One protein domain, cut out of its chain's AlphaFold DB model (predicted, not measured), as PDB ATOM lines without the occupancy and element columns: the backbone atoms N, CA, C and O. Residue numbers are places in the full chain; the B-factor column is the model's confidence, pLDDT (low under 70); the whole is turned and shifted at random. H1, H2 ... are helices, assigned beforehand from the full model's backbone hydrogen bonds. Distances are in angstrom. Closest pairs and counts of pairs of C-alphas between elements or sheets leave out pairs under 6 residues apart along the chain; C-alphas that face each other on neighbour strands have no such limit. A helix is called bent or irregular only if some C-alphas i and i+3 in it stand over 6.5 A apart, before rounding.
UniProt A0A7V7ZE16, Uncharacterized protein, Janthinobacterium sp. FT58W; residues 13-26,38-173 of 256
ATOM      1  N   LEU A  13     -54.993  84.895  28.658       96.25
ATOM      2  CA  LEU A  13     -56.132  83.980  28.776       96.25
ATOM      3  C   LEU A  13     -57.481  84.710  28.854       96.25
ATOM      4  O   LEU A  13     -58.430  84.296  28.183       96.25
ATOM      5  N   ARG A  14     -57.566  85.807  29.620       96.31
ATOM      6  CA  ARG A  14     -58.767  86.654  29.640       96.31
ATOM      7  C   ARG A  14     -59.060  87.229  28.261       96.31
ATOM      8  O   ARG A  14     -60.181  87.102  27.787       96.31
ATOM      9  N   THR A  15     -58.045  87.775  27.591       97.06
ATOM     10  CA  THR A  15     -58.187  88.346  26.243       97.06
ATOM     11  C   THR A  15     -58.737  87.312  25.258       97.06
ATOM     12  O   THR A  15     -59.715  87.590  24.574       97.06
ATOM     13  N   LEU A  16     -58.197  86.085  25.249       97.31
ATOM     14  CA  LEU A  16     -58.690  85.005  24.381       97.31
ATOM     15  C   LEU A  16     -60.164  84.672  24.649       97.31
ATOM     16  O   LEU A  16     -60.948  84.497  23.718       97.31
ATOM     17  N   ASN A  17     -60.553  84.604  25.923       97.00
ATOM     18  CA  ASN A  17     -61.926  84.304  26.325       97.00
ATOM     19  C   ASN A  17     -62.897  85.457  26.029       97.00
ATOM     20  O   ASN A  17     -64.053  85.214  25.679       97.00
ATOM     21  N   ASP A  18     -62.451  86.705  26.144       96.44
ATOM     22  CA  ASP A  18     -63.231  87.891  25.790       96.44
ATOM     23  C   ASP A  18     -63.459  87.951  24.273       96.44
ATOM     24  O   ASP A  18     -64.594  88.135  23.823       96.44
ATOM     25  N   SER A  19     -62.410  87.695  23.485       96.50
ATOM     26  CA  SER A  19     -62.479  87.571  22.027       96.50
ATOM     27  C   SER A  19     -63.411  86.432  21.592       96.50
ATOM     28  O   SER A  19     -64.243  86.635  20.711       96.50
ATOM     29  N   ALA A  20     -63.357  85.269  22.251       94.69
ATOM     30  CA  ALA A  20     -64.271  84.155  21.987       94.69
ATOM     31  C   ALA A  20     -65.740  84.526  22.265       94.69
ATOM     32  O   ALA A  20     -66.623  84.245  21.454       94.69
ATOM     33  N   ARG A  21     -66.021  85.215  23.382       95.25
ATOM     34  CA  ARG A  21     -67.382  85.691  23.691       95.25
ATOM     35  C   ARG A  21     -67.896  86.691  22.661       95.25
ATOM     36  O   ARG A  21     -69.075  86.639  22.327       95.25
ATOM     37  N   ARG A  22     -67.035  87.574  22.152       93.81
ATOM     38  CA  ARG A  22     -67.397  88.522  21.087       93.81
ATOM     39  C   ARG A  22     -67.642  87.823  19.759       93.81
ATOM     40  O   ARG A  22     -68.652  88.102  19.129       93.81
ATOM     41  N   LEU A  23     -66.787  86.872  19.378       92.50
ATOM     42  CA  LEU A  23     -66.991  86.056  18.179       92.50
ATOM     43  C   LEU A  23     -68.345  85.331  18.226       92.50
ATOM     44  O   LEU A  23     -69.072  85.326  17.241       92.50
ATOM     45  N   ALA A  24     -68.722  84.789  19.388       91.38
ATOM     46  CA  ALA A  24     -70.004  84.110  19.586       91.38
ATOM     47  C   ALA A  24     -71.239  85.016  19.420       91.38
ATOM     48  O   ALA A  24     -72.343  84.506  19.240       91.38
ATOM     49  N   GLN A  25     -71.074  86.337  19.526       90.44
ATOM     50  CA  GLN A  25     -72.149  87.318  19.350       90.44
ATOM     51  C   GLN A  25     -72.289  87.778  17.896       90.44
ATOM     52  O   GLN A  25     -73.291  88.411  17.563       90.44
ATOM     53  N   LEU A  26     -71.314  87.469  17.032       87.12
ATOM     54  CA  LEU A  26     -71.383  87.837  15.625       87.12
ATOM     55  C   LEU A  26     -72.403  86.953  14.888       87.12
ATOM     56  O   LEU A  26     -72.468  85.744  15.132       87.12
ATOM     57  N   ASP A  38     -65.435  93.858  12.882       91.25
ATOM     58  CA  ASP A  38     -65.435  93.140  14.161       91.25
ATOM     59  C   ASP A  38     -64.484  91.944  14.143       91.25
ATOM     60  O   ASP A  38     -63.680  91.782  15.065       91.25
ATOM     61  N   LEU A  39     -64.486  91.156  13.064       92.94
ATOM     62  CA  LEU A  39     -63.524  90.068  12.870       92.94
ATOM     63  C   LEU A  39     -62.087  90.595  12.846       92.94
ATOM     64  O   LEU A  39     -61.207  90.023  13.486       92.94
ATOM     65  N   ARG A  40     -61.842  91.732  12.182       94.50
ATOM     66  CA  ARG A  40     -60.525  92.382  12.180       94.50
ATOM     67  C   ARG A  40     -60.127  92.895  13.563       94.50
ATOM     68  O   ARG A  40     -58.941  92.897  13.893       94.50
ATOM     69  N   ALA A  41     -61.077  93.367  14.369       95.69
ATOM     70  CA  ALA A  41     -60.816  93.756  15.753       95.69
ATOM     71  C   ALA A  41     -60.423  92.542  16.605       95.69
ATOM     72  O   ALA A  41     -59.398  92.596  17.282       95.69
ATOM     73  N   ILE A  42     -61.160  91.435  16.487       96.69
ATOM     74  CA  ILE A  42     -60.852  90.174  17.172       96.69
ATOM     75  C   ILE A  42     -59.476  89.648  16.742       96.69
ATOM     76  O   ILE A  42     -58.632  89.387  17.594       96.69
ATOM     77  N   ALA A  43     -59.190  89.562  15.439       96.94
ATOM     78  CA  ALA A  43     -57.892  89.101  14.934       96.94
ATOM     79  C   ALA A  43     -56.725  89.939  15.486       96.94
ATOM     80  O   ALA A  43     -55.688  89.405  15.877       96.94
ATOM     81  N   ARG A  44     -56.912  91.259  15.600       97.69
ATOM     82  CA  ARG A  44     -55.921  92.170  16.182       97.69
ATOM     83  C   ARG A  44     -55.699  91.920  17.671       97.69
ATOM     84  O   ARG A  44     -54.557  91.955  18.116       97.69
ATOM     85  N   GLU A  45     -56.761  91.680  18.434       97.25
ATOM     86  CA  GLU A  45     -56.671  91.340  19.861       97.25
ATOM     87  C   GLU A  45     -55.906  90.038  20.074       97.25
ATOM     88  O   GLU A  45     -54.990  89.993  20.895       97.25
ATOM     89  N   LEU A  46     -56.214  89.013  19.277       97.88
ATOM     90  CA  LEU A  46     -55.496  87.742  19.299       97.88
ATOM     91  C   LEU A  46     -54.013  87.931  18.950       97.88
ATOM     92  O   LEU A  46     -53.145  87.388  19.629       97.88
ATOM     93  N   LEU A  47     -53.704  88.751  17.942       97.12
ATOM     94  CA  LEU A  47     -52.327  89.044  17.547       97.12
ATOM     95  C   LEU A  47     -51.547  89.800  18.637       97.12
ATOM     96  O   LEU A  47     -50.381  89.498  18.896       97.12
ATOM     97  N   VAL A  48     -52.189  90.754  19.320       96.38
ATOM     98  CA  VAL A  48     -51.610  91.434  20.491       96.38
ATOM     99  C   VAL A  48     -51.379  90.441  21.634       96.38
ATOM    100  O   VAL A  48     -50.315  90.467  22.253       96.38
ATOM    101  N   ALA A  49     -52.327  89.536  21.886       96.62
ATOM    102  CA  ALA A  49     -52.206  88.510  22.918       96.62
ATOM    103  C   ALA A  49     -51.040  87.540  22.638       96.62
ATOM    104  O   ALA A  49     -50.284  87.211  23.556       96.62
ATOM    105  N   LEU A  50     -50.821  87.151  21.375       96.19
ATOM    106  CA  LEU A  50     -49.644  86.371  20.963       96.19
ATOM    107  C   LEU A  50     -48.333  87.110  21.272       96.19
ATOM    108  O   LEU A  50     -47.399  86.505  21.798       96.19
ATOM    109  N   GLY A  51     -48.282  88.424  21.026       94.50
ATOM    110  CA  GLY A  51     -47.123  89.256  21.367       94.50
ATOM    111  C   GLY A  51     -46.865  89.385  22.874       94.50
ATOM    112  O   GLY A  51     -45.723  89.578  23.286       94.50
ATOM    113  N   GLN A  52     -47.902  89.259  23.707       94.62
ATOM    114  CA  GLN A  52     -47.784  89.298  25.170       94.62
ATOM    115  C   GLN A  52     -47.385  87.947  25.776       94.62
ATOM    116  O   GLN A  52     -46.730  87.912  26.818       94.62
ATOM    117  N   GLY A  53     -47.775  86.835  25.148       95.12
ATOM    118  CA  GLY A  53     -47.479  85.502  25.661       95.12
ATOM    119  C   GLY A  53     -47.969  84.376  24.760       95.12
ATOM    120  O   GLY A  53     -48.893  83.654  25.130       95.12
ATOM    121  N   ALA A  54     -47.314  84.170  23.615       95.81
ATOM    122  CA  ALA A  54     -47.619  83.075  22.690       95.81
ATOM    123  C   ALA A  54     -47.621  81.688  23.361       95.81
ATOM    124  O   ALA A  54     -48.466  80.855  23.046       95.81
ATOM    125  N   ASP A  55     -46.730  81.442  24.328       96.38
ATOM    126  CA  ASP A  55     -46.713  80.169  25.056       96.38
ATOM    127  C   ASP A  55     -47.938  79.998  25.972       96.38
ATOM    128  O   ASP A  55     -48.426  78.884  26.139       96.38
ATOM    129  N   ILE A  56     -48.487  81.091  26.516       96.81
ATOM    130  CA  ILE A  56     -49.749  81.054  27.273       96.81
ATOM    131  C   ILE A  56     -50.909  80.758  26.323       96.81
ATOM    132  O   ILE A  56     -51.780  79.961  26.659       96.81
ATOM    133  N   ALA A  57     -50.913  81.368  25.134       96.62
ATOM    134  CA  ALA A  57     -51.936  81.115  24.128       96.62
ATOM    135  C   ALA A  57     -51.927  79.648  23.672       96.62
ATOM    136  O   ALA A  57     -52.969  79.005  23.706       96.62
ATOM    137  N   LEU A  58     -50.758  79.087  23.345       95.56
ATOM    138  CA  LEU A  58     -50.628  77.662  23.018       95.56
ATOM    139  C   LEU A  58     -51.084  76.762  24.166       95.56
ATOM    140  O   LEU A  58     -51.830  75.813  23.937       95.56
ATOM    141  N   ALA A  59     -50.702  77.093  25.402       95.44
ATOM    142  CA  ALA A  59     -51.146  76.340  26.563       95.44
ATOM    143  C   ALA A  59     -52.665  76.395  26.754       95.44
ATOM    144  O   ALA A  59     -53.261  75.393  27.141       95.44
ATOM    145  N   ALA A  60     -53.305  77.525  26.439       95.25
ATOM    146  CA  ALA A  60     -54.756  77.650  26.487       95.25
ATOM    147  C   ALA A  60     -55.453  76.753  25.450       95.25
ATOM    148  O   ALA A  60     -56.513  76.212  25.757       95.25
ATOM    149  N   ILE A  61     -54.849  76.553  24.272       93.56
ATOM    150  CA  ILE A  61     -55.330  75.596  23.262       93.56
ATOM    151  C   ILE A  61     -55.156  74.163  23.787       93.56
ATOM    152  O   ILE A  61     -56.126  73.420  23.899       93.56
ATOM    153  N   MET A  62     -53.935  73.784  24.186       91.44
ATOM    154  CA  MET A  62     -53.613  72.409  24.606       91.44
ATOM    155  C   MET A  62     -54.375  71.949  25.855       91.44
ATOM    156  O   MET A  62     -54.639  70.761  26.007       91.44
ATOM    157  N   LEU A  63     -54.724  72.876  26.750       91.25
ATOM    158  CA  LEU A  63     -55.464  72.597  27.984       91.25
ATOM    159  C   LEU A  63     -56.972  72.882  27.855       91.25
ATOM    160  O   LEU A  63     -57.672  72.887  28.868       91.25
ATOM    161  N   ASN A  64     -57.476  73.164  26.647       90.69
ATOM    162  CA  ASN A  64     -58.881  73.497  26.374       90.69
ATOM    163  C   ASN A  64     -59.451  74.599  27.301       90.69
ATOM    164  O   ASN A  64     -60.499  74.443  27.928       90.69
ATOM    165  N   GLN A  65     -58.738  75.721  27.428       93.12
ATOM    166  CA  GLN A  65     -59.070  76.827  28.345       93.12
ATOM    167  C   GLN A  65     -59.764  78.014  27.653       93.12
ATOM    168  O   GLN A  65     -59.977  79.065  28.263       93.12
ATOM    169  N   ILE A  66     -60.121  77.867  26.376       92.94
ATOM    170  CA  ILE A  66     -60.868  78.867  25.607       92.94
ATOM    171  C   ILE A  66     -62.363  78.527  25.684       92.94
ATOM    172  O   ILE A  66     -62.804  77.460  25.260       92.94
ATOM    173  N   ALA A  67     -63.163  79.432  26.242       89.62
ATOM    174  CA  ALA A  67     -64.598  79.244  26.410       89.62
ATOM    175  C   ALA A  67     -65.374  79.402  25.094       89.62
ATOM    176  O   ALA A  67     -64.933  80.050  24.148       89.62
ATOM    177  N   GLY A  68     -66.592  78.861  25.075       89.50
ATOM    178  CA  GLY A  68     -67.528  78.997  23.962       89.50
ATOM    179  C   GLY A  68     -67.949  77.656  23.374       89.50
ATOM    180  O   GLY A  68     -67.586  76.582  23.861       89.50
ATOM    181  N   THR A  69     -68.763  77.725  22.323       89.75
ATOM    182  CA  THR A  69     -69.128  76.542  21.540       89.75
ATOM    183  C   THR A  69     -67.897  75.993  20.822       89.75
ATOM    184  O   THR A  69     -66.909  76.700  20.632       89.75
ATOM    185  N   HIS A  70     -67.964  74.739  20.376       86.62
ATOM    186  CA  HIS A  70     -66.876  74.141  19.600       86.62
ATOM    187  C   HIS A  70     -66.494  74.995  18.382       86.62
ATOM    188  O   HIS A  70     -65.315  75.179  18.134       86.62
ATOM    189  N   ALA A  71     -67.468  75.535  17.641       87.19
ATOM    190  CA  ALA A  71     -67.198  76.358  16.460       87.19
ATOM    191  C   ALA A  71     -66.432  77.644  16.810       87.19
ATOM    192  O   ALA A  71     -65.418  77.946  16.194       87.19
ATOM    193  N   VAL A  72     -66.878  78.355  17.853       90.50
ATOM    194  CA  VAL A  72     -66.227  79.585  18.328       90.50
ATOM    195  C   VAL A  72     -64.810  79.293  18.805       90.50
ATOM    196  O   VAL A  72     -63.867  79.960  18.388       90.50
ATOM    197  N   ARG A  73     -64.649  78.274  19.655       91.94
ATOM    198  CA  ARG A  73     -63.341  77.880  20.173       91.94
ATOM    199  C   ARG A  73     -62.399  77.479  19.037       91.94
ATOM    200  O   ARG A  73     -61.300  78.011  18.967       91.94
ATOM    201  N   HIS A  74     -62.853  76.623  18.124       91.31
ATOM    202  CA  HIS A  74     -62.071  76.167  16.973       91.31
ATOM    203  C   HIS A  74     -61.576  77.326  16.105       91.31
ATOM    204  O   HIS A  74     -60.412  77.336  15.713       91.31
ATOM    205  N   GLY A  75     -62.426  78.326  15.846       92.81
ATOM    206  CA  GLY A  75     -62.033  79.529  15.109       92.81
ATOM    207  C   GLY A  75     -60.929  80.320  15.822       92.81
ATOM    208  O   GLY A  75     -59.939  80.700  15.197       92.81
ATOM    209  N   ILE A  76     -61.046  80.511  17.142       95.38
ATOM    210  CA  ILE A  76     -60.018  81.191  17.952       95.38
ATOM    211  C   ILE A  76     -58.705  80.392  17.970       95.38
ATOM    212  O   ILE A  76     -57.643  80.959  17.724       95.38
ATOM    213  N   GLU A  77     -58.765  79.084  18.234       95.12
ATOM    214  CA  GLU A  77     -57.598  78.189  18.265       95.12
ATOM    215  C   GLU A  77     -56.866  78.186  16.916       95.12
ATOM    216  O   GLU A  77     -55.649  78.377  16.857       95.12
ATOM    217  N   THR A  78     -57.621  78.048  15.822       95.25
ATOM    218  CA  THR A  78     -57.079  78.048  14.459       95.25
ATOM    219  C   THR A  78     -56.423  79.384  14.122       95.25
ATOM    220  O   THR A  78     -55.313  79.401  13.588       95.25
ATOM    221  N   ALA A  79     -57.060  80.506  14.474       96.81
ATOM    222  CA  ALA A  79     -56.509  81.836  14.231       96.81
ATOM    223  C   ALA A  79     -55.198  82.054  14.994       96.81
ATOM    224  O   ALA A  79     -54.227  82.536  14.414       96.81
ATOM    225  N   LEU A  80     -55.138  81.654  16.268       97.19
ATOM    226  CA  LEU A  80     -53.925  81.758  17.081       97.19
ATOM    227  C   LEU A  80     -52.760  80.964  16.484       97.19
ATOM    228  O   LEU A  80     -51.661  81.502  16.368       97.19
ATOM    229  N   LEU A  81     -52.990  79.710  16.083       95.75
ATOM    230  CA  LEU A  81     -51.945  78.869  15.493       95.75
ATOM    231  C   LEU A  81     -51.473  79.386  14.136       95.75
ATOM    232  O   LEU A  81     -50.268  79.490  13.911       95.75
ATOM    233  N   ALA A  82     -52.404  79.735  13.245       96.06
ATOM    234  CA  ALA A  82     -52.063  80.228  11.917       96.06
ATOM    235  C   ALA A  82     -51.281  81.546  11.999       96.06
ATOM    236  O   ALA A  82     -50.219  81.668  11.394       96.06
ATOM    237  N   MET A  83     -51.739  82.509  12.807       96.94
ATOM    238  CA  MET A  83     -51.019  83.774  12.988       96.94
ATOM    239  C   MET A  83     -49.645  83.570  13.631       96.94
ATOM    240  O   MET A  83     -48.686  84.207  13.207       96.94
ATOM    241  N   LEU A  84     -49.520  82.679  14.619       96.00
ATOM    242  CA  LEU A  84     -48.244  82.408  15.284       96.00
ATOM    243  C   LEU A  84     -47.186  81.864  14.313       96.00
ATOM    244  O   LEU A  84     -46.030  82.277  14.365       96.00
ATOM    245  N   VAL A  85     -47.573  80.955  13.421       94.75
ATOM    246  CA  VAL A  85     -46.655  80.401  12.414       94.75
ATOM    247  C   VAL A  85     -46.357  81.428  11.323       94.75
ATOM    248  O   VAL A  85     -45.207  81.580  10.921       94.75
ATOM    249  N   ALA A  86     -47.356  82.202  10.894       94.62
ATOM    250  CA  ALA A  86     -47.153  83.280   9.931       94.62
ATOM    251  C   ALA A  86     -46.222  84.391  10.456       94.62
ATOM    252  O   ALA A  86     -45.480  84.987   9.673       94.62
ATOM    253  N   GLN A  87     -46.213  84.657  11.770       92.38
ATOM    254  CA  GLN A  87     -45.267  85.591  12.393       92.38
ATOM    255  C   GLN A  87     -43.817  85.125  12.231       92.38
ATOM    256  O   GLN A  87     -42.948  85.938  11.921       92.38
ATOM    257  N   ASP A  88     -43.563  83.826  12.403       90.50
ATOM    258  CA  ASP A  88     -42.231  83.236  12.218       90.50
ATOM    259  C   ASP A  88     -41.781  83.294  10.748       90.50
ATOM    260  O   ASP A  88     -40.613  83.527  10.446       90.50
ATOM    261  N   MET A  89     -42.740  83.224   9.819       90.88
ATOM    262  CA  MET A  89     -42.525  83.416   8.380       90.88
ATOM    263  C   MET A  89     -42.330  84.887   7.958       90.88
ATOM    264  O   MET A  89     -42.304  85.176   6.762       90.88
ATOM    265  N   GLN A  90     -42.206  85.821   8.910       88.69
ATOM    266  CA  GLN A  90     -41.980  87.257   8.680       88.69
ATOM    267  C   GLN A  90     -43.056  87.954   7.827       88.69
ATOM    268  O   GLN A  90     -42.773  88.944   7.148       88.69
ATOM    269  N   GLN A  91     -44.295  87.459   7.875       87.19
ATOM    270  CA  GLN A  91     -45.434  88.092   7.208       87.19
ATOM    271  C   GLN A  91     -45.719  89.485   7.792       87.19
ATOM    272  O   GLN A  91     -45.481  89.759   8.975       87.19
ATOM    273  N   SER A  92     -46.244  90.385   6.965       93.94
ATOM    274  CA  SER A  92     -46.618  91.734   7.380       93.94
ATOM    275  C   SER A  92     -47.813  91.720   8.336       93.94
ATOM    276  O   SER A  92     -48.624  90.797   8.376       93.94
ATOM    277  N   HIS A  93     -47.980  92.805   9.095       92.81
ATOM    278  CA  HIS A  93     -49.114  92.936  10.013       92.81
ATOM    279  C   HIS A  93     -50.477  92.843   9.309       92.81
ATOM    280  O   HIS A  93     -51.446  92.394   9.912       92.81
ATOM    281  N   VAL A  94     -50.567  93.270   8.045       92.50
ATOM    282  CA  VAL A  94     -51.810  93.184   7.268       92.50
ATOM    283  C   VAL A  94     -52.125  91.727   6.937       92.50
ATOM    284  O   VAL A  94     -53.227  91.280   7.241       92.50
ATOM    285  N   GLU A  95     -51.140  90.980   6.436       94.31
ATOM    286  CA  GLU A  95     -51.279  89.552   6.112       94.31
ATOM    287  C   GLU A  95     -51.650  88.727   7.352       94.31
ATOM    288  O   GLU A  95     -52.541  87.883   7.291       94.31
ATOM    289  N   LEU A  96     -51.056  89.023   8.514       95.19
ATOM    290  CA  LEU A  96     -51.402  88.359   9.778       95.19
ATOM    291  C   LEU A  96     -52.870  88.560  10.172       95.19
ATOM    292  O   LEU A  96     -53.519  87.622  10.634       95.19
ATOM    293  N   LEU A  97     -53.407  89.769   9.989       95.06
ATOM    294  CA  LEU A  97     -54.816  90.043  10.274       95.06
ATOM    295  C   LEU A  97     -55.736  89.321   9.292       95.06
ATOM    296  O   LEU A  97     -56.770  88.807   9.712       95.06
ATOM    297  N   ASP A  98     -55.364  89.259   8.017       92.56
ATOM    298  CA  ASP A  98     -56.168  88.597   6.991       92.56
ATOM    299  C   ASP A  98     -56.190  87.071   7.208       92.56
ATOM    300  O   ASP A  98     -57.256  86.455   7.136       92.56
ATOM    301  N   ILE A  99     -55.058  86.477   7.610       94.12
ATOM    302  CA  ILE A  99     -54.964  85.079   8.073       94.12
ATOM    303  C   ILE A  99     -55.860  84.847   9.293       94.12
ATOM    304  O   ILE A  99     -56.624  83.879   9.330       94.12
ATOM    305  N   GLY A 100     -55.792  85.736  10.289       94.69
ATOM    306  CA  GLY A 100     -56.620  85.655  11.489       94.69
ATOM    307  C   GLY A 100     -58.113  85.702  11.165       94.69
ATOM    308  O   GLY A 100     -58.869  84.871  11.656       94.69
ATOM    309  N   ILE A 101     -58.542  86.620  10.294       93.06
ATOM    310  CA  ILE A 101     -59.941  86.730   9.854       93.06
ATOM    311  C   ILE A 101     -60.381  85.459   9.123       93.06
ATOM    312  O   ILE A 101     -61.424  84.904   9.466       93.06
ATOM    313  N   ALA A 102     -59.581  84.967   8.171       91.25
ATOM    314  CA  ALA A 102     -59.892  83.741   7.438       91.25
ATOM    315  C   ALA A 102     -60.081  82.545   8.387       91.25
ATOM    316  O   ALA A 102     -61.047  81.790   8.264       91.25
ATOM    317  N   ALA A 103     -59.210  82.415   9.389       92.31
ATOM    318  CA  ALA A 103     -59.300  81.373  10.404       92.31
ATOM    319  C   ALA A 103     -60.503  81.530  11.351       92.31
ATOM    320  O   ALA A 103     -61.101  80.534  11.737       92.31
ATOM    321  N   LEU A 104     -60.907  82.752  11.705       91.94
ATOM    322  CA  LEU A 104     -62.098  82.981  12.538       91.94
ATOM    323  C   LEU A 104     -63.399  82.581  11.829       91.94
ATOM    324  O   LEU A 104     -64.395  82.302  12.495       91.94
ATOM    325  N   THR A 105     -63.387  82.562  10.495       87.12
ATOM    326  CA  THR A 105     -64.537  82.176   9.665       87.12
ATOM    327  C   THR A 105     -64.560  80.700   9.274       87.12
ATOM    328  O   THR A 105     -65.568  80.241   8.743       87.12
ATOM    329  N   ILE A 106     -63.478  79.951   9.521       79.12
ATOM    330  CA  ILE A 106     -63.408  78.542   9.131       79.12
ATOM    331  C   ILE A 106     -64.248  77.686  10.078       79.12
ATOM    332  O   ILE A 106     -64.186  77.830  11.303       79.12
ATOM    333  N   THR A 107     -65.015  76.751   9.527       67.88
ATOM    334  CA  THR A 107     -65.621  75.697  10.337       67.88
ATOM    335  C   THR A 107     -64.687  74.487  10.387       67.88
ATOM    336  O   THR A 107     -63.856  74.278   9.504       67.88
ATOM    337  N   ALA A 108     -64.806  73.650  11.422       62.00
ATOM    338  CA  ALA A 108     -63.980  72.441  11.549       62.00
ATOM    339  C   ALA A 108     -64.166  71.442  10.380       62.00
ATOM    340  O   ALA A 108     -63.385  70.507  10.237       62.00
ATOM    341  N   GLU A 109     -65.197  71.632   9.553       60.25
ATOM    342  CA  GLU A 109     -65.543  70.780   8.414       60.25
ATOM    343  C   GLU A 109     -64.865  71.242   7.102       60.25
ATOM    344  O   GLU A 109     -64.784  70.462   6.155       60.25
ATOM    345  N   ASP A 110     -64.283  72.449   7.063       60.59
ATOM    346  CA  ASP A 110     -63.728  73.085   5.851       60.59
ATOM    347  C   ASP A 110     -62.231  72.774   5.588       60.59
ATOM    348  O   ASP A 110     -61.572  73.438   4.791       60.59
ATOM    349  N   ALA A 111     -61.644  71.782   6.264       56.81
ATOM    350  CA  ALA A 111     -60.184  71.658   6.421       56.81
ATOM    351  C   ALA A 111     -59.380  71.136   5.203       56.81
ATOM    352  O   ALA A 111     -58.185  70.866   5.338       56.81
ATOM    353  N   LEU A 112     -59.982  70.975   4.020       58.97
ATOM    354  CA  LEU A 112     -59.257  70.512   2.829       58.97
ATOM    355  C   LEU A 112     -58.877  71.698   1.932       58.97
ATOM    356  O   LEU A 112     -59.770  72.342   1.374       58.97
ATOM    357  N   PRO A 113     -57.574  71.991   1.749       59.94
ATOM    358  CA  PRO A 113     -57.155  73.059   0.856       59.94
ATOM    359  C   PRO A 113     -57.605  72.743  -0.575       59.94
ATOM    360  O   PRO A 113     -57.443  71.629  -1.080       59.94
ATOM    361  N   ALA A 114     -58.194  73.731  -1.248       62.38
ATOM    362  CA  ALA A 114     -58.530  73.611  -2.662       62.38
ATOM    363  C   ALA A 114     -57.258  73.340  -3.489       62.38
ATOM    364  O   ALA A 114     -56.166  73.776  -3.126       62.38
ATOM    365  N   LYS A 115     -57.396  72.706  -4.664       62.16
ATOM    366  CA  LYS A 115     -56.275  72.392  -5.583       62.16
ATOM    367  C   LYS A 115     -55.400  73.597  -5.985       62.16
ATOM    368  O   LYS A 115     -54.343  73.408  -6.580       62.16
ATOM    369  N   SER A 116     -55.840  74.825  -5.709       67.38
ATOM    370  CA  SER A 116     -55.123  76.076  -5.977       67.38
ATOM    371  C   SER A 116     -55.201  77.018  -4.772       67.38
ATOM    372  O   SER A 116     -55.593  78.173  -4.905       67.38
ATOM    373  N   ALA A 117     -54.899  76.499  -3.582       81.75
ATOM    374  CA  ALA A 117     -54.852  77.290  -2.360       81.75
ATOM    375  C   ALA A 117     -53.579  78.151  -2.292       81.75
ATOM    376  O   ALA A 117     -52.482  77.711  -2.644       81.75
ATOM    377  N   SER A 118     -53.739  79.383  -1.819       87.44
ATOM    378  CA  SER A 118     -52.634  80.267  -1.434       87.44
ATOM    379  C   SER A 118     -51.887  79.722  -0.199       87.44
ATOM    380  O   SER A 118     -52.463  78.935   0.562       87.44
ATOM    381  N   PRO A 119     -50.618  80.113   0.034       88.06
ATOM    382  CA  PRO A 119     -49.871  79.710   1.229       88.06
ATOM    383  C   PRO A 119     -50.611  79.994   2.546       88.06
ATOM    384  O   PRO A 119     -50.590  79.170   3.457       88.06
ATOM    385  N   GLU A 120     -51.322  81.117   2.625       89.12
ATOM    386  CA  GLU A 120     -52.117  81.541   3.776       89.12
ATOM    387  C   GLU A 120     -53.297  80.594   4.013       89.12
ATOM    388  O   GLU A 120     -53.543  80.164   5.139       89.12
ATOM    389  N   GLN A 121     -53.997  80.199   2.945       88.88
ATOM    390  CA  GLN A 121     -55.092  79.228   3.020       88.88
ATOM    391  C   GLN A 121     -54.597  77.843   3.438       88.88
ATOM    392  O   GLN A 121     -55.250  77.179   4.244       88.88
ATOM    393  N   ILE A 122     -53.439  77.411   2.928       89.75
ATOM    394  CA  ILE A 122     -52.814  76.153   3.350       89.75
ATOM    395  C   ILE A 122     -52.468  76.224   4.838       89.75
ATOM    396  O   ILE A 122     -52.764  75.291   5.576       89.75
ATOM    397  N   LEU A 123     -51.891  77.333   5.299       91.38
ATOM    398  CA  LEU A 123     -51.534  77.510   6.701       91.38
ATOM    399  C   LEU A 123     -52.759  77.462   7.628       91.38
ATOM    400  O   LEU A 123     -52.732  76.756   8.637       91.38
ATOM    401  N   VAL A 124     -53.845  78.151   7.268       92.62
ATOM    402  CA  VAL A 124     -55.115  78.084   8.011       92.62
ATOM    403  C   VAL A 124     -55.673  76.657   8.015       92.62
ATOM    404  O   VAL A 124     -56.124  76.183   9.058       92.62
ATOM    405  N   ALA A 125     -55.597  75.934   6.892       90.56
ATOM    406  CA  ALA A 125     -56.043  74.543   6.814       90.56
ATOM    407  C   ALA A 125     -55.206  73.608   7.708       90.56
ATOM    408  O   ALA A 125     -55.773  72.792   8.436       90.56
ATOM    409  N   LEU A 126     -53.875  73.758   7.719       90.94
ATOM    410  CA  LEU A 126     -52.977  72.996   8.598       90.94
ATOM    411  C   LEU A 126     -53.283  73.272  10.078       90.94
ATOM    412  O   LEU A 126     -53.405  72.334  10.866       90.94
ATOM    413  N   ALA A 127     -53.473  74.543  10.446       93.12
ATOM    414  CA  ALA A 127     -53.861  74.939  11.798       93.12
ATOM    415  C   ALA A 127     -55.224  74.347  12.203       93.12
ATOM    416  O   ALA A 127     -55.344  73.764  13.279       93.12
ATOM    417  N   SER A 128     -56.226  74.427  11.325       91.69
ATOM    418  CA  SER A 128     -57.574  73.893  11.562       91.69
ATOM    419  C   SER A 128     -57.551  72.375  11.755       91.69
ATOM    420  O   SER A 128     -58.165  71.834  12.680       91.69
ATOM    421  N   GLN A 129     -56.784  71.664  10.927       89.19
ATOM    422  CA  GLN A 129     -56.626  70.224  11.069       89.19
ATOM    423  C   GLN A 129     -55.927  69.861  12.382       89.19
ATOM    424  O   GLN A 129     -56.363  68.933  13.062       89.19
ATOM    425  N   TYR A 130     -54.894  70.612  12.778       91.06
ATOM    426  CA  TYR A 130     -54.231  70.416  14.065       91.06
ATOM    427  C   TYR A 130     -55.195  70.561  15.236       91.06
ATOM    428  O   TYR A 130     -55.302  69.630  16.033       91.06
ATOM    429  N   CYS A 131     -55.946  71.667  15.298       89.94
ATOM    430  CA  CYS A 131     -56.965  71.896  16.326       89.94
ATOM    431  C   CYS A 131     -57.979  70.750  16.365       89.94
ATOM    432  O   CYS A 131     -58.287  70.221  17.424       89.94
ATOM    433  N   THR A 132     -58.436  70.270  15.208       88.19
ATOM    434  CA  THR A 132     -59.382  69.144  15.148       88.19
ATOM    435  C   THR A 132     -58.807  67.860  15.756       88.19
ATOM    436  O   THR A 132     -59.517  67.135  16.456       88.19
ATOM    437  N   LEU A 133     -57.523  67.578  15.515       87.94
ATOM    438  CA  LEU A 133     -56.847  66.382  16.026       87.94
ATOM    439  C   LEU A 133     -56.637  66.439  17.547       87.94
ATOM    440  O   LEU A 133     -56.850  65.428  18.222       87.94
ATOM    441  N   VAL A 134     -56.251  67.603  18.081       86.44
ATOM    442  CA  VAL A 134     -55.908  67.801  19.508       86.44
ATOM    443  C   VAL A 134     -57.086  68.233  20.392       86.44
ATOM    444  O   VAL A 134     -57.016  68.087  21.608       86.44
ATOM    445  N   SER A 135     -58.176  68.731  19.801       74.12
ATOM    446  CA  SER A 135     -59.372  69.220  20.508       74.12
ATOM    447  C   SER A 135     -60.567  68.258  20.387       74.12
ATOM    448  O   SER A 135     -61.716  68.665  20.579       74.12
ATOM    449  N   SER A 136     -60.326  66.982  20.044       59.47
ATOM    450  CA  SER A 136     -61.362  65.979  19.730       59.47
ATOM    451  C   SER A 136     -62.551  66.003  20.703       59.47
ATOM    452  O   SER A 136     -62.368  65.925  21.916       59.47
ATOM    453  N   ARG A 137     -63.788  65.997  20.165       52.66
ATOM    454  CA  ARG A 137     -65.077  66.079  20.908       52.66
ATOM    455  C   ARG A 137     -65.215  65.118  22.100       52.66
ATOM    456  O   ARG A 137     -66.033  65.362  22.978       52.66
ATOM    457  N   ASN A 138     -64.432  64.040  22.113       48.75
ATOM    458  CA  ASN A 138     -64.229  63.150  23.246       48.75
ATOM    459  C   ASN A 138     -62.722  63.056  23.506       48.75
ATOM    460  O   ASN A 138     -62.012  62.460  22.697       48.75
ATOM    461  N   TYR A 139     -62.249  63.566  24.646       51.34
ATOM    462  CA  TYR A 139     -60.839  63.522  25.068       51.34
ATOM    463  C   TYR A 139     -60.188  62.131  24.959       51.34
ATOM    464  O   TYR A 139     -58.992  62.020  24.721       51.34
ATOM    465  N   LEU A 140     -60.989  61.062  25.052       48.34
ATOM    466  CA  LEU A 140     -60.567  59.668  24.865       48.34
ATOM    467  C   LEU A 140     -60.076  59.325  23.446       48.34
ATOM    468  O   LEU A 140     -59.484  58.269  23.255       48.34
ATOM    469  N   ARG A 141     -60.375  60.157  22.443       56.47
ATOM    470  CA  ARG A 141     -59.972  59.966  21.039       56.47
ATOM    471  C   ARG A 141     -59.123  61.114  20.495       56.47
ATOM    472  O   ARG A 141     -58.900  61.160  19.290       56.47
ATOM    473  N   SER A 142     -58.675  62.027  21.355       76.81
ATOM    474  CA  SER A 142     -57.767  63.087  20.931       76.81
ATOM    475  C   SER A 142     -56.393  62.528  20.619       76.81
ATOM    476  O   SER A 142     -55.888  61.712  21.384       76.81
ATOM    477  N   ALA A 143     -55.778  62.979  19.531       83.06
ATOM    478  CA  ALA A 143     -54.372  62.696  19.283       83.06
ATOM    479  C   ALA A 143     -53.507  63.472  20.286       83.06
ATOM    480  O   ALA A 143     -53.857  64.585  20.693       83.06
ATOM    481  N   LEU A 144     -52.367  62.896  20.678       88.12
ATOM    482  CA  LEU A 144     -51.340  63.662  21.387       88.12
ATOM    483  C   LEU A 144     -50.724  64.705  20.436       88.12
ATOM    484  O   LEU A 144     -50.661  64.455  19.229       88.12
ATOM    485  N   PRO A 145     -50.232  65.849  20.943       87.00
ATOM    486  CA  PRO A 145     -49.656  66.907  20.109       87.00
ATOM    487  C   PRO A 145     -48.588  66.422  19.121       87.00
ATOM    488  O   PRO A 145     -48.579  66.840  17.965       87.00
ATOM    489  N   ASP A 146     -47.717  65.504  19.542       87.69
ATOM    490  CA  ASP A 146     -46.657  64.944  18.703       87.69
ATOM    491  C   ASP A 146     -47.189  63.992  17.624       87.69
ATOM    492  O   ASP A 146     -46.649  63.959  16.516       87.69
ATOM    493  N   GLN A 147     -48.259  63.252  17.913       89.50
ATOM    494  CA  GLN A 147     -48.958  62.415  16.936       89.50
ATOM    495  C   GLN A 147     -49.713  63.272  15.912       89.50
ATOM    496  O   GLN A 147     -49.613  63.018  14.715       89.50
ATOM    497  N   ALA A 148     -50.403  64.324  16.363       89.62
ATOM    498  CA  ALA A 148     -51.122  65.244  15.487       89.62
ATOM    499  C   ALA A 148     -50.180  65.934  14.486       89.62
ATOM    500  O   ALA A 148     -50.486  66.003  13.297       89.62
ATOM    501  N   LEU A 149     -48.996  66.372  14.937       87.12
ATOM    502  CA  LEU A 149     -47.967  66.932  14.052       87.12
ATOM    503  C   LEU A 149     -47.489  65.922  12.996       87.12
ATOM    504  O   LEU A 149     -47.294  66.295  11.841       87.12
ATOM    505  N   GLN A 150     -47.324  64.646  13.367       86.75
ATOM    506  CA  GLN A 150     -46.938  63.597  12.416       86.75
ATOM    507  C   GLN A 150     -48.018  63.365  11.357       86.75
ATOM    508  O   GLN A 150     -47.688  63.312  10.175       86.75
ATOM    509  N   THR A 151     -49.290  63.274  11.754       86.38
ATOM    510  CA  THR A 151     -50.417  63.129  10.818       86.38
ATOM    511  C   THR A 151     -50.448  64.274   9.811       86.38
ATOM    512  O   THR A 151     -50.481  64.046   8.605       86.38
ATOM    513  N   ILE A 152     -50.340  65.515  10.290       84.62
ATOM    514  CA  ILE A 152     -50.354  66.691   9.414       84.62
ATOM    515  C   ILE A 152     -49.197  66.661   8.419       84.62
ATOM    516  O   ILE A 152     -49.397  67.010   7.259       84.62
ATOM    517  N   PHE A 153     -48.008  66.235   8.842       82.94
ATOM    518  CA  PHE A 153     -46.838  66.177   7.972       82.94
ATOM    519  C   PHE A 153     -46.919  65.072   6.908       82.94
ATOM    520  O   PHE A 153     -46.489  65.286   5.775       82.94
ATOM    521  N   LEU A 154     -47.446  63.896   7.265       80.81
ATOM    522  CA  LEU A 154     -47.474  62.726   6.382       80.81
ATOM    523  C   LEU A 154     -48.506  62.849   5.252       80.81
ATOM    524  O   LEU A 154     -48.240  62.383   4.147       80.81
ATOM    525  N   ASP A 155     -49.629  63.527   5.491       74.00
ATOM    526  CA  ASP A 155     -50.747  63.632   4.541       74.00
ATOM    527  C   ASP A 155     -50.551  64.732   3.461       74.00
ATOM    528  O   ASP A 155     -51.524  65.348   3.025       74.00
ATOM    529  N   ARG A 156     -49.306  65.056   3.056       80.00
ATOM    530  CA  ARG A 156     -49.013  66.166   2.114       80.00
ATOM    531  C   ARG A 156     -48.470  65.714   0.763       80.00
ATOM    532  O   ARG A 156     -47.367  65.162   0.671       80.00
ATOM    533  N   ASP A 157     -49.195  66.101  -0.285       70.38
ATOM    534  CA  ASP A 157     -48.911  65.736  -1.673       70.38
ATOM    535  C   ASP A 157     -48.049  66.775  -2.409       70.38
ATOM    536  O   ASP A 157     -47.247  66.412  -3.273       70.38
ATOM    537  N   SER A 158     -48.168  68.068  -2.075       78.75
ATOM    538  CA  SER A 158     -47.435  69.142  -2.764       78.75
ATOM    539  C   SER A 158     -46.200  69.648  -2.000       78.75
ATOM    540  O   SER A 158     -46.099  69.570  -0.774       78.75
ATOM    541  N   GLY A 159     -45.232  70.211  -2.739       82.88
ATOM    542  CA  GLY A 159     -43.999  70.764  -2.160       82.88
ATOM    543  C   GLY A 159     -44.246  71.948  -1.217       82.88
ATOM    544  O   GLY A 159     -43.630  72.019  -0.156       82.88
ATOM    545  N   THR A 160     -45.179  72.839  -1.565       84.69
ATOM    546  CA  THR A 160     -45.541  74.006  -0.743       84.69
ATOM    547  C   THR A 160     -46.202  73.594   0.566       84.69
ATOM    548  O   THR A 160     -45.808  74.078   1.625       84.69
ATOM    549  N   GLU A 161     -47.155  72.658   0.525       85.62
ATOM    550  CA  GLU A 161     -47.794  72.127   1.737       85.62
ATOM    551  C   GLU A 161     -46.779  71.485   2.675       85.62
ATOM    552  O   GLU A 161     -46.843  71.684   3.886       85.62
ATOM    553  N   ARG A 162     -45.806  70.751   2.123       87.69
ATOM    554  CA  ARG A 162     -44.736  70.149   2.917       87.69
ATOM    555  C   ARG A 162     -43.854  71.204   3.582       87.69
ATOM    556  O   ARG A 162     -43.547  71.049   4.760       87.69
ATOM    557  N   LEU A 163     -43.461  72.258   2.866       89.31
ATOM    558  CA  LEU A 163     -42.662  73.351   3.437       89.31
ATOM    559  C   LEU A 163     -43.412  74.065   4.568       89.31
ATOM    560  O   LEU A 163     -42.850  74.276   5.642       89.31
ATOM    561  N   LEU A 164     -44.694  74.377   4.369       90.19
ATOM    562  CA  LEU A 164     -45.518  75.006   5.403       90.19
ATOM    563  C   LEU A 164     -45.734  74.082   6.606       90.19
ATOM    564  O   LEU A 164     -45.622  74.536   7.741       90.19
ATOM    565  N   ALA A 165     -45.958  72.783   6.386       90.12
ATOM    566  CA  ALA A 165     -46.046  71.805   7.469       90.12
ATOM    567  C   ALA A 165     -44.731  71.703   8.262       90.12
ATOM    568  O   ALA A 165     -44.759  71.601   9.486       90.12
ATOM    569  N   GLN A 166     -43.572  71.784   7.596       90.38
ATOM    570  CA  GLN A 166     -42.270  71.816   8.273       90.38
ATOM    571  C   GLN A 166     -42.112  73.057   9.152       90.38
ATOM    572  O   GLN A 166     -41.738  72.917  10.315       90.38
ATOM    573  N   HIS A 167     -42.436  74.246   8.635       90.88
ATOM    574  CA  HIS A 167     -42.420  75.478   9.430       90.88
ATOM    575  C   HIS A 167     -43.385  75.400  10.616       90.88
ATOM    576  O   HIS A 167     -43.011  75.706  11.745       90.88
ATOM    577  N   PHE A 168     -44.598  74.893  10.393       90.75
ATOM    578  CA  PHE A 168     -45.592  74.674  11.442       90.75
ATOM    579  C   PHE A 168     -45.036  73.794  12.577       90.75
ATOM    580  O   PHE A 168     -45.121  74.155  13.752       90.75
ATOM    581  N   MET A 169     -44.382  72.677  12.235       90.38
ATOM    582  CA  MET A 169     -43.727  71.795  13.209       90.38
ATOM    583  C   MET A 169     -42.555  72.463  13.936       90.38
ATOM    584  O   MET A 169     -42.364  72.216  15.127       90.38
ATOM    585  N   GLN A 170     -41.763  73.285  13.245       90.75
ATOM    586  CA  GLN A 170     -40.638  74.009  13.845       90.75
ATOM    587  C   GLN A 170     -41.118  75.021  14.888       90.75
ATOM    588  O   GLN A 170     -40.580  75.057  15.993       90.75
ATOM    589  N   VAL A 171     -42.169  75.781  14.571       92.44
ATOM    590  CA  VAL A 171     -42.724  76.817  15.456       92.44
ATOM    591  C   VAL A 171     -43.396  76.220  16.690       92.44
ATOM    592  O   VAL A 171     -43.283  76.774  17.784       92.44
ATOM    593  N   LEU A 172     -44.124  75.112  16.544       91.56
ATOM    594  CA  LEU A 172     -44.794  74.459  17.675       91.56
ATOM    595  C   LEU A 172     -43.832  73.632  18.527       91.56
ATOM    596  O   LEU A 172     -43.992  73.557  19.749       91.56
ATOM    597  N   GLY A 173     -42.831  73.031  17.887       90.81
ATOM    598  CA  GLY A 173     -41.985  72.018  18.492       90.81
ATOM    599  C   GLY A 173     -42.742  70.713  18.749       90.81
ATOM    600  O   GLY A 173     -43.956  70.607  18.597       90.81
TER     601      GLY A 173
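AT A GLANCE: This is residues 13 to 26 and 38 to 173 of the 256 residues of an uncharacterized protein of Janthinobacterium sp. FT58W (UniProt A0A7V7ZE16). H3 runs through the middle of a compact, rounded body with H4 beside it; H1 and the bent helix H2 cover one side, and H5 crosses H3 on the other. H6 and H7, side by side, pack on H5 at the end away from H1. The printed part has 150 residues, with seven named helices, H1 to H7 in chain order, and no named strand: all helix, mostly crossed. The radius of gyration of the C-alphas is 14.0 A, and the spans are 39 by 38 by 26 A.

HOW THE PARTS SIT: H2, residues 38 to 62, assigned as one helix by its hydrogen bonds, is bent: C-alphas 52 and 55 are 9.2 A apart, between arms H2a, residues 38 to 52, and H2b, residues 55 to 62. H1, residues 13 to 23, touches H2a at a shallow tilt of 10 degrees, opposite ways; closest are the C-alphas of Ser 19 and Ile 42, 5.7 A. H3, residues 70 to 88, is the hub, touching five other helices. It forms a hairpin with H4, residues 93 to 105; the closest C-alphas, of Gly 75 and Leu 104, are 4.3 A apart. H5, residues 119 to 134, touches H3 at a steep tilt of 51 degrees, closest at the C-alphas of Thr 78 and Ser 128, 5.1 A. H6, residues 145 to 154, and H7, residues 159 to 172, form a hairpin, closest at the C-alphas of Phe 153 and Ala 165, 5.7 A. H6 touches H5, closest at the C-alphas of Leu 133 and Ala 148, 5.9 A. Every O i to N i+4 pair is within hydrogen-bond range in H1, H2a, H2b, H4, H5, H6 and H7; in H3, 14 of 15 are.

IN THESE COORDINATES: H1 begins at C-alpha 13 (-56.132, 83.980, 28.776). H3 is 27.3 A long, H5 22.6 A and H2a 21.2 A. H7, 20.2 A, ends at C-alpha 172 (-44.794, 74.459, 17.675).

THE WHOLE: Residues 27 to 37 are not printed; C-alphas 26 and 38 are 8.1 A apart. The H4 to H5 link is long. Residues 107 to 116 and 136 to 141 have pLDDT under 70.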